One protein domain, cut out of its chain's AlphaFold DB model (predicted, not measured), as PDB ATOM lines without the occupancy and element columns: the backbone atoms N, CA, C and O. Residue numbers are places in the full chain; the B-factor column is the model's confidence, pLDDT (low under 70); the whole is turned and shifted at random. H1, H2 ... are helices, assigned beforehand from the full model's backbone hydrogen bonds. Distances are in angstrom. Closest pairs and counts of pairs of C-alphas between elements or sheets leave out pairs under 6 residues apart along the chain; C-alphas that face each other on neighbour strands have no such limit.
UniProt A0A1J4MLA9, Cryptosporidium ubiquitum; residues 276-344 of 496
ATOM      1  N   ARG A 276      90.108 -80.436  58.945       96.06
ATOM      2  CA  ARG A 276      89.697 -81.346  57.860       96.06
ATOM      3  C   ARG A 276      89.217 -80.564  56.640       96.06
ATOM      4  O   ARG A 276      89.670 -80.850  55.536       96.06
ATOM      5  N   GLN A 277      88.352 -79.567  56.840       95.69
ATOM      6  CA  GLN A 277      87.843 -78.727  55.756       95.69
ATOM      7  C   GLN A 277      88.984 -77.981  55.047       95.69
ATOM      8  O   GLN A 277      89.065 -78.026  53.820       95.69
ATOM      9  N   ILE A 278      89.905 -77.360  55.799       96.44
ATOM     10  CA  ILE A 278      91.047 -76.641  55.210       96.44
ATOM     11  C   ILE A 278      91.935 -77.587  54.397       96.44
ATOM     12  O   ILE A 278      92.277 -77.252  53.262       96.44
ATOM     13  N   LEU A 279      92.289 -78.761  54.933       96.12
ATOM     14  CA  LEU A 279      93.131 -79.736  54.229       96.12
ATOM     15  C   LEU A 279      92.481 -80.210  52.923       96.12
ATOM     16  O   LEU A 279      93.133 -80.212  51.878       96.12
ATOM     17  N   LEU A 280      91.196 -80.573  52.984       94.94
ATOM     18  CA  LEU A 280      90.435 -81.069  51.838       94.94
ATOM     19  C   LEU A 280      90.345 -80.030  50.726       94.94
ATOM     20  O   LEU A 280      90.713 -80.306  49.589       94.94
ATOM     21  N   GLU A 281      89.883 -78.829  51.056       94.44
ATOM     22  CA  GLU A 281      89.618 -77.812  50.045       94.44
ATOM     23  C   GLU A 281      90.891 -77.183  49.470       94.44
ATOM     24  O   GLU A 281      90.923 -76.814  48.289       94.44
ATOM     25  N   SER A 282      91.945 -77.071  50.282       94.81
ATOM     26  CA  SER A 282      93.197 -76.438  49.860       94.81
ATOM     27  C   SER A 282      94.033 -77.362  48.981       94.81
ATOM     28  O   SER A 282      94.559 -76.921  47.961       94.81
ATOM     29  N   TRP A 283      94.145 -78.644  49.341       94.75
ATOM     30  CA  TRP A 283      95.236 -79.481  48.833       94.75
ATOM     31  C   TRP A 283      94.815 -80.718  48.059       94.75
ATOM     32  O   TRP A 283      95.608 -81.221  47.270       94.75
ATOM     33  N   LEU A 284      93.605 -81.227  48.278       93.50
ATOM     34  CA  LEU A 284      93.192 -82.497  47.693       93.50
ATOM     35  C   LEU A 284      92.379 -82.292  46.417       93.50
ATOM     36  O   LEU A 284      91.736 -81.253  46.226       93.50
ATOM     37  N   ASP A 285      92.453 -83.290  45.536       90.44
ATOM     38  CA  ASP A 285      91.694 -83.330  44.290       90.44
ATOM     39  C   ASP A 285      90.191 -83.383  44.573       90.44
ATOM     40  O   ASP A 285      89.735 -84.082  45.484       90.44
ATOM     41  N   ASP A 286      89.405 -82.701  43.740       89.62
ATOM     42  CA  ASP A 286      87.957 -82.590  43.934       89.62
ATOM     43  C   ASP A 286      87.269 -83.964  43.964       89.62
ATOM     44  O   ASP A 286      86.324 -84.167  44.721       89.62
ATOM     45  N   SER A 287      87.765 -84.945  43.201       87.81
ATOM     46  CA  SER A 287      87.240 -86.316  43.214       87.81
ATOM     47  C   SER A 287      87.418 -87.001  44.575       87.81
ATOM     48  O   SER A 287      86.480 -87.631  45.069       87.81
ATOM     49  N   ILE A 288      88.582 -86.834  45.211       90.69
ATOM     50  CA  ILE A 288      88.876 -87.350  46.555       90.69
ATOM     51  C   ILE A 288      87.988 -86.647  47.579       90.69
ATOM     52  O   ILE A 288      87.365 -87.314  48.409       90.69
ATOM     53  N   VAL A 289      87.879 -85.317  47.491       92.50
ATOM     54  CA  VAL A 289      87.023 -84.520  48.380       92.50
ATOM     55  C   VAL A 289      85.576 -85.006  48.295       92.50
ATOM     56  O   VAL A 289      84.981 -85.345  49.316       92.50
ATOM     57  N   GLN A 290      85.018 -85.128  47.089       91.44
ATOM     58  CA  GLN A 290      83.644 -85.597  46.900       91.44
ATOM     59  C   GLN A 290      83.436 -87.026  47.410       91.44
ATOM     60  O   GLN A 290      82.415 -87.304  48.040       91.44
ATOM     61  N   ASN A 291      84.397 -87.931  47.198       90.38
ATOM     62  CA  ASN A 291      84.308 -89.288  47.738       90.38
ATOM     63  C   ASN A 291      84.208 -89.262  49.273       90.38
ATOM     64  O   ASN A 291      83.322 -89.891  49.852       90.38
ATOM     65  N   ILE A 292      85.036 -88.460  49.943       92.94
ATOM     66  CA  ILE A 292      85.011 -88.336  51.407       92.94
ATOM     67  C   ILE A 292      83.687 -87.747  51.892       92.94
ATOM     68  O   ILE A 292      83.076 -88.295  52.806       92.94
ATOM     69  N   LEU A 293      83.183 -86.686  51.258       93.00
ATOM     70  CA  LEU A 293      81.910 -86.061  51.648       93.00
ATOM     71  C   LEU A 293      80.690 -86.956  51.404       93.00
ATOM     72  O   LEU A 293      79.685 -86.834  52.108       93.00
ATOM     73  N   ASN A 294      80.773 -87.874  50.441       91.50
ATOM     74  CA  ASN A 294      79.738 -88.880  50.214       91.50
ATOM     75  C   ASN A 294      79.745 -89.975  51.291       91.50
ATOM     76  O   ASN A 294      78.686 -90.502  51.631       91.50
ATOM     77  N   ASN A 295      80.915 -90.303  51.849       90.50
ATOM     78  CA  ASN A 295      81.042 -91.294  52.921       90.50
ATOM     79  C   ASN A 295      80.859 -90.678  54.325       90.50
ATOM     80  O   ASN A 295      80.395 -91.375  55.229       90.50
ATOM     81  N   SER A 296      81.143 -89.383  54.503       92.25
ATOM     82  CA  SER A 296      81.023 -88.653  55.772       92.25
ATOM     83  C   SER A 296      79.798 -87.740  55.808       92.25
ATOM     84  O   SER A 296      79.814 -86.610  55.316       92.25
ATOM     85  N   LYS A 297      78.732 -88.160  56.494       91.88
ATOM     86  CA  LYS A 297      77.585 -87.261  56.730       91.88
ATOM     87  C   LYS A 297      77.942 -86.101  57.660       91.88
ATOM     88  O   LYS A 297      77.432 -84.999  57.474       91.88
ATOM     89  N   LYS A 298      78.788 -86.341  58.668       92.88
ATOM     90  CA  LYS A 298      79.135 -85.335  59.683       92.88
ATOM     91  C   LYS A 298      79.970 -84.211  59.080       92.88
ATOM     92  O   LYS A 298      79.589 -83.052  59.214       92.88
ATOM     93  N   LEU A 299      81.045 -84.556  58.373       92.69
ATOM     94  CA  LEU A 299      81.916 -83.581  57.721       92.69
ATOM     95  C   LEU A 299      81.182 -82.820  56.614       92.69
ATOM     96  O   LEU A 299      81.301 -81.604  56.535       92.69
ATOM     97  N   ASN A 300      80.361 -83.506  55.813       93.94
ATOM     98  CA  ASN A 300      79.560 -82.862  54.768       93.94
ATOM     99  C   ASN A 300      78.570 -81.838  55.347       93.94
ATOM    100  O   ASN A 300      78.465 -80.721  54.845       93.94
ATOM    101  N   ASN A 301      77.881 -82.177  56.442       94.00
ATOM    102  CA  ASN A 301      76.999 -81.230  57.123       94.00
ATOM    103  C   ASN A 301      77.775 -80.045  57.707       94.00
ATOM    104  O   ASN A 301      77.335 -78.912  57.543       94.00
ATOM    105  N   PHE A 302      78.930 -80.297  58.335       93.50
ATOM    106  CA  PHE A 302      79.790 -79.242  58.869       93.50
ATOM    107  C   PHE A 302      80.222 -78.261  57.772       93.50
ATOM    108  O   PHE A 302      80.002 -77.060  57.913       93.50
ATOM    109  N   MET A 303      80.746 -78.772  56.651       92.75
ATOM    110  CA  MET A 303      81.205 -77.948  55.529       92.75
ATOM    111  C   MET A 303      80.072 -77.123  54.909       92.75
ATOM    112  O   MET A 303      80.282 -75.965  54.574       92.75
ATOM    113  N   LYS A 304      78.852 -77.667  54.819       92.31
ATOM    114  CA  LYS A 304      77.669 -76.915  54.356       92.31
ATOM    115  C   LYS A 304      77.215 -75.821  55.321       92.31
ATOM    116  O   LYS A 304      76.547 -74.886  54.900       92.31
ATOM    117  N   SER A 305      77.518 -75.970  56.608       91.88
ATOM    118  CA  SER A 305      77.221 -74.979  57.648       91.88
ATOM    119  C   SER A 305      78.389 -74.032  57.932       91.88
ATOM    120  O   SER A 305      78.341 -73.291  58.914       91.88
ATOM    121  N   SER A 306      79.450 -74.087  57.121       88.69
ATOM    122  CA  SER A 306      80.642 -73.277  57.337       88.69
ATOM    123  C   SER A 306      80.303 -71.789  57.252       88.69
ATOM    124  O   SER A 306      79.467 -71.360  56.459       88.69
ATOM    125  N   SER A 307      80.909 -70.988  58.126       90.75
ATOM    126  CA  SER A 307      80.643 -69.549  58.149       90.75
ATOM    127  C   SER A 307      81.248 -68.862  56.923       90.75
ATOM    128  O   SER A 307      82.327 -69.241  56.471       90.75
ATOM    129  N   SER A 308      80.628 -67.776  56.456       89.94
ATOM    130  CA  SER A 308      81.157 -66.977  55.340       89.94
ATOM    131  C   SER A 308      82.576 -66.449  55.591       89.94
ATOM    132  O   SER A 308      83.370 -66.334  54.662       89.94
ATOM    133  N   LEU A 309      82.927 -66.167  56.853       89.88
ATOM    134  CA  LEU A 309      84.285 -65.779  57.252       89.88
ATOM    135  C   LEU A 309      85.294 -66.916  57.038       89.88
ATOM    136  O   LEU A 309      86.407 -66.675  56.573       89.88
ATOM    137  N   PHE A 310      84.909 -68.152  57.354       93.25
ATOM    138  CA  PHE A 310      85.762 -69.323  57.165       93.25
ATOM    139  C   PHE A 310      85.915 -69.682  55.683       93.25
ATOM    140  O   PHE A 310      87.014 -69.983  55.223       93.25
ATOM    141  N   GLU A 311      84.839 -69.564  54.904       92.56
ATOM    142  CA  GLU A 311      84.896 -69.710  53.446       92.56
ATOM    143  C   GLU A 311      85.820 -68.660  52.810       92.56
ATOM    144  O   GLU A 311      86.631 -68.992  51.945       92.56
ATOM    145  N   ALA A 312      85.766 -67.406  53.273       94.38
ATOM    146  CA  ALA A 312      86.668 -66.351  52.813       94.38
ATOM    147  C   ALA A 312      88.144 -66.670  53.119       94.38
ATOM    148  O   ALA A 312      89.001 -66.456  52.260       94.38
ATOM    149  N   LEU A 313      88.442 -67.237  54.297       95.38
ATOM    150  CA  LEU A 313      89.788 -67.712  54.650       95.38
ATOM    151  C   LEU A 313      90.281 -68.789  53.668       95.38
ATOM    152  O   LEU A 313      91.410 -68.709  53.181       95.38
ATOM    153  N   ILE A 314      89.439 -69.774  53.345       94.81
ATOM    154  CA  ILE A 314      89.786 -70.850  52.403       94.81
ATOM    155  C   ILE A 314      89.946 -70.315  50.975       94.81
ATOM    156  O   ILE A 314      90.848 -70.738  50.253       94.81
ATOM    157  N   ASN A 315      89.109 -69.372  50.547       95.19
ATOM    158  CA  ASN A 315      89.229 -68.773  49.218       95.19
ATOM    159  C   ASN A 315      90.535 -67.984  49.081       95.19
ATOM    160  O   ASN A 315      91.289 -68.230  48.140       95.19
ATOM    161  N   LYS A 316      90.876 -67.159  50.080       95.69
ATOM    162  CA  LYS A 316      92.180 -66.483  50.158       95.69
ATOM    163  C   LYS A 316      93.336 -67.489  50.121       95.69
ATOM    164  O   LYS A 316      94.328 -67.285  49.427       95.69
ATOM    165  N   ARG A 317      93.208 -68.615  50.834       94.75
ATOM    166  CA  ARG A 317      94.186 -69.714  50.805       94.75
ATOM    167  C   ARG A 317      94.367 -70.280  49.394       94.75
ATOM    168  O   ARG A 317      95.503 -70.444  48.958       94.75
ATOM    169  N   LYS A 318      93.278 -70.562  48.676       95.12
ATOM    170  CA  LYS A 318      93.311 -71.087  47.300       95.12
ATOM    171  C   LYS A 318      93.943 -70.098  46.313       95.12
ATOM    172  O   LYS A 318      94.657 -70.533  45.415       95.12
ATOM    173  N   GLU A 319      93.705 -68.798  46.477       95.12
ATOM    174  CA  GLU A 319      94.351 -67.748  45.676       95.12
ATOM    175  C   GLU A 319      95.866 -67.738  45.898       95.12
ATOM    176  O   GLU A 319      96.621 -67.895  44.941       95.12
ATOM    177  N   LEU A 320      96.308 -67.707  47.159       94.31
ATOM    178  CA  LEU A 320      97.732 -67.757  47.506       94.31
ATOM    179  C   LEU A 320      98.428 -69.010  46.956       94.31
ATOM    180  O   LEU A 320      99.553 -68.925  46.463       94.31
ATOM    181  N   ILE A 321      97.767 -70.172  47.010       95.38
ATOM    182  CA  ILE A 321      98.297 -71.429  46.455       95.38
ATOM    183  C   ILE A 321      98.577 -71.295  44.952       95.38
ATOM    184  O   ILE A 321      99.618 -71.765  44.491       95.38
ATOM    185  N   LYS A 322      97.684 -70.641  44.200       94.56
ATOM    186  CA  LYS A 322      97.872 -70.389  42.764       94.56
ATOM    187  C   LYS A 322      99.003 -69.397  42.512       94.56
ATOM    188  O   LYS A 322      99.842 -69.650  41.658       94.56
ATOM    189  N   GLU A 323      99.056 -68.307  43.277       93.81
ATOM    190  CA  GLU A 323     100.109 -67.287  43.162       93.81
ATOM    191  C   GLU A 323     101.518 -67.857  43.392       93.81
ATOM    192  O   GLU A 323     102.472 -67.409  42.765       93.81
ATOM    193  N   HIS A 324     101.645 -68.869  44.255       92.38
ATOM    194  CA  HIS A 324     102.917 -69.532  44.568       92.38
ATOM    195  C   HIS A 324     103.214 -70.761  43.685       92.38
ATOM    196  O   HIS A 324     104.169 -71.492  43.964       92.38
ATOM    197  N   GLU A 325     102.411 -71.012  42.642       93.19
ATOM    198  CA  GLU A 325     102.538 -72.169  41.735       93.19
ATOM    199  C   GLU A 325     102.517 -73.527  42.470       93.19
ATOM    200  O   GLU A 325     103.255 -74.469  42.146       93.19
ATOM    201  N   CYS A 326     101.675 -73.615  43.502       93.25
ATOM    202  CA  CYS A 326     101.544 -74.764  44.398       93.25
ATOM    203  C   CYS A 326     100.216 -75.519  44.238       93.25
ATOM    204  O   CYS A 326      99.785 -76.225  45.148       93.25
ATOM    205  N   ASP A 327      99.542 -75.379  43.102       88.62
ATOM    206  CA  ASP A 327      98.224 -75.949  42.810       88.62
ATOM    207  C   ASP A 327      98.283 -77.346  42.158       88.62
ATOM    208  O   ASP A 327      97.298 -77.833  41.601       88.62
ATOM    209  N   LYS A 328      99.420 -78.045  42.271       87.25
ATOM    210  CA  LYS A 328      99.661 -79.353  41.637       87.25
ATOM    211  C   LYS A 328      99.073 -80.514  42.450       87.25
ATOM    212  O   LYS A 328      99.779 -81.455  42.808       87.25
ATOM    213  N   LYS A 329      97.770 -80.460  42.733       81.50
ATOM    214  CA  LYS A 329      97.048 -81.426  43.587       81.50
ATOM    215  C   LYS A 329      97.214 -82.888  43.139       81.50
ATOM    216  O   LYS A 329      97.421 -83.779  43.963       81.50
ATOM    217  N   THR A 330      97.278 -83.120  41.827       82.31
ATOM    218  CA  THR A 330      97.460 -84.450  41.223       82.31
ATOM    219  C   THR A 330      98.801 -85.114  41.566       82.31
ATOM    220  O   THR A 330      98.922 -86.339  41.474       82.31
ATOM    221  N   ILE A 331      99.813 -84.349  42.002       87.81
ATOM    222  CA  ILE A 331     101.092 -84.900  42.478       87.81
ATOM    223  C   ILE A 331     100.870 -85.772  43.710       87.81
ATOM    224  O   ILE A 331     101.471 -86.841  43.808       87.81
ATOM    225  N   PHE A 332     100.002 -85.359  44.635       91.25
ATOM    226  CA  PHE A 332      99.707 -86.158  45.821       91.25
ATOM    227  C   PHE A 332      99.042 -87.482  45.422       91.25
ATOM    228  O   PHE A 332      99.521 -88.555  45.782       91.25
ATOM    229  N   THR A 333      97.996 -87.414  44.598       88.00
ATOM    230  CA  THR A 333      97.239 -88.599  44.171       88.00
ATOM    231  C   THR A 333      98.077 -89.588  43.374       88.00
ATOM    232  O   THR A 333      97.967 -90.792  43.587       88.00
ATOM    233  N   SER A 334      98.950 -89.103  42.491       85.50
ATOM    234  CA  SER A 334      99.852 -89.967  41.721       85.50
ATOM    235  C   SER A 334     100.936 -90.616  42.586       85.50
ATOM    236  O   SER A 334     101.258 -91.781  42.375       85.50
ATOM    237  N   ASN A 335     101.478 -89.907  43.582       88.12
ATOM    238  CA  ASN A 335     102.522 -90.454  44.453       88.12
ATOM    239  C   ASN A 335     102.015 -91.449  45.495       88.12
ATOM    240  O   ASN A 335     102.802 -92.281  45.937       88.12
ATOM    241  N   PHE A 336     100.746 -91.342  45.889       89.81
ATOM    242  CA  PHE A 336     100.129 -92.164  46.936       89.81
ATOM    243  C   PHE A 336      98.946 -92.966  46.419       89.81
ATOM    244  O   PHE A 336      98.000 -93.248  47.152       89.81
ATOM    245  N   TYR A 337      98.970 -93.299  45.132       84.25
ATOM    246  CA  TYR A 337      97.868 -93.962  44.459       84.25
ATOM    247  C   TYR A 337      97.496 -95.290  45.145       84.25
ATOM    248  O   TYR A 337      96.333 -95.554  45.455       84.25
ATOM    249  N   ASN A 338      98.504 -96.107  45.453       81.25
ATOM    250  CA  ASN A 338      98.315 -97.385  46.131       81.25
ATOM    251  C   ASN A 338      97.727 -97.205  47.536       81.25
ATOM    252  O   ASN A 338      96.746 -97.862  47.876       81.25
ATOM    253  N   GLU A 339      98.284 -96.293  48.333       86.12
ATOM    254  CA  GLU A 339      97.831 -96.001  49.694       86.12
ATOM    255  C   GLU A 339      96.405 -95.436  49.709       86.12
ATOM    256  O   GLU A 339      95.577 -95.872  50.507       86.12
ATOM    257  N   LEU A 340      96.091 -94.504  48.803       87.81
ATOM    258  CA  LEU A 340      94.751 -93.943  48.614       87.81
ATOM    259  C   LEU A 340      93.741 -95.025  48.231       87.81
ATOM    260  O   LEU A 340      92.604 -95.013  48.709       87.81
ATOM    261  N   ASN A 341      94.136 -95.969  47.379       83.06
ATOM    262  CA  ASN A 341      93.264 -97.075  47.030       83.06
ATOM    263  C   ASN A 341      93.025 -98.014  48.220       83.06
ATOM    264  O   ASN A 341      91.881 -98.384  48.475       83.06
ATOM    265  N   GLU A 342      94.076 -98.371  48.960       80.88
ATOM    266  CA  GLU A 342      93.983 -99.273  50.114       80.88
ATOM    267  C   GLU A 342      93.015 -98.745  51.182       80.88
ATOM    268  O   GLU A 342      92.274 -99.522  51.786       80.88
ATOM    269  N   VAL A 343      92.947 -97.421  51.364       84.19
ATOM    270  CA  VAL A 343      91.970 -96.773  52.261       84.19
ATOM    271  C   VAL A 343      90.605 -96.501  51.603       84.19
ATOM    272  O   VAL A 343      89.698 -95.963  52.244       84.19
ATOM    273  N   GLY A 344      90.429 -96.886  50.337       82.38
ATOM    274  CA  GLY A 344      89.176 -96.810  49.584       82.38
ATOM    275  C   GLY A 344      88.807 -95.414  49.077       82.38
ATOM    276  O   GLY A 344      87.619 -95.142  48.885       82.38
TER     277      GLY A 344
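This is residues 276 to 344 of the 496 residues of a protein of Cryptosporidium ubiquitum (UniProt A0A1J4MLA9). The longest helix, H4, is one side of a flat, loosely wound spiral: H1 sits near the middle, H2, H3 and H4 wind round it, and H5 and H6 lead away at the far end. The 69 printed residues have six named helices, H1 to H6, and no named strand: all helix. The whole is only just compact, close to loose, with a radius of gyration of the C-alphas of 13.1 A and spans of 36 by 33 by 13 A.

Find C-alpha 308 at (81.157, -66.977, 55.340); from there H4 runs 22.5 A to residue 323. H1 is residues 276 to 283, H2 286 to 295 (14.3 A), H3 297 to 304, H5 330 to 335, and H6 337 to 342, ending at C-alpha 342 (93.983, -99.273, 50.114).

H4, with residues 314 to 321 alone, touches H1 at a shallow tilt of 26 degrees, the same way; the closest C-alphas, of Ser 282 and Lys 318, are 5.9 A apart. H1 is close to but not clearly touching H2, C-alphas of Leu 280 and Val 289 at 6.0 A, and H3, Gln 277 and Met 303 at 6.7 A. H2 and H3 only just touch, with 3 pairs of C-alphas within 8 A, and only at the corner, Leu 293 and Asn 300 at 5.0 A. H5 and H6 are close but not clearly touching, Thr 333 and Leu 340 at 7.4 A. In all six helices every O i to N i+4 pair is within hydrogen-bond range.

The C-alphas farthest apart, of Leu 309 and Asn 338, are 36.3 A apart. The printed part has no cut and no long link, and no printed residue is under 70 in pLDDT.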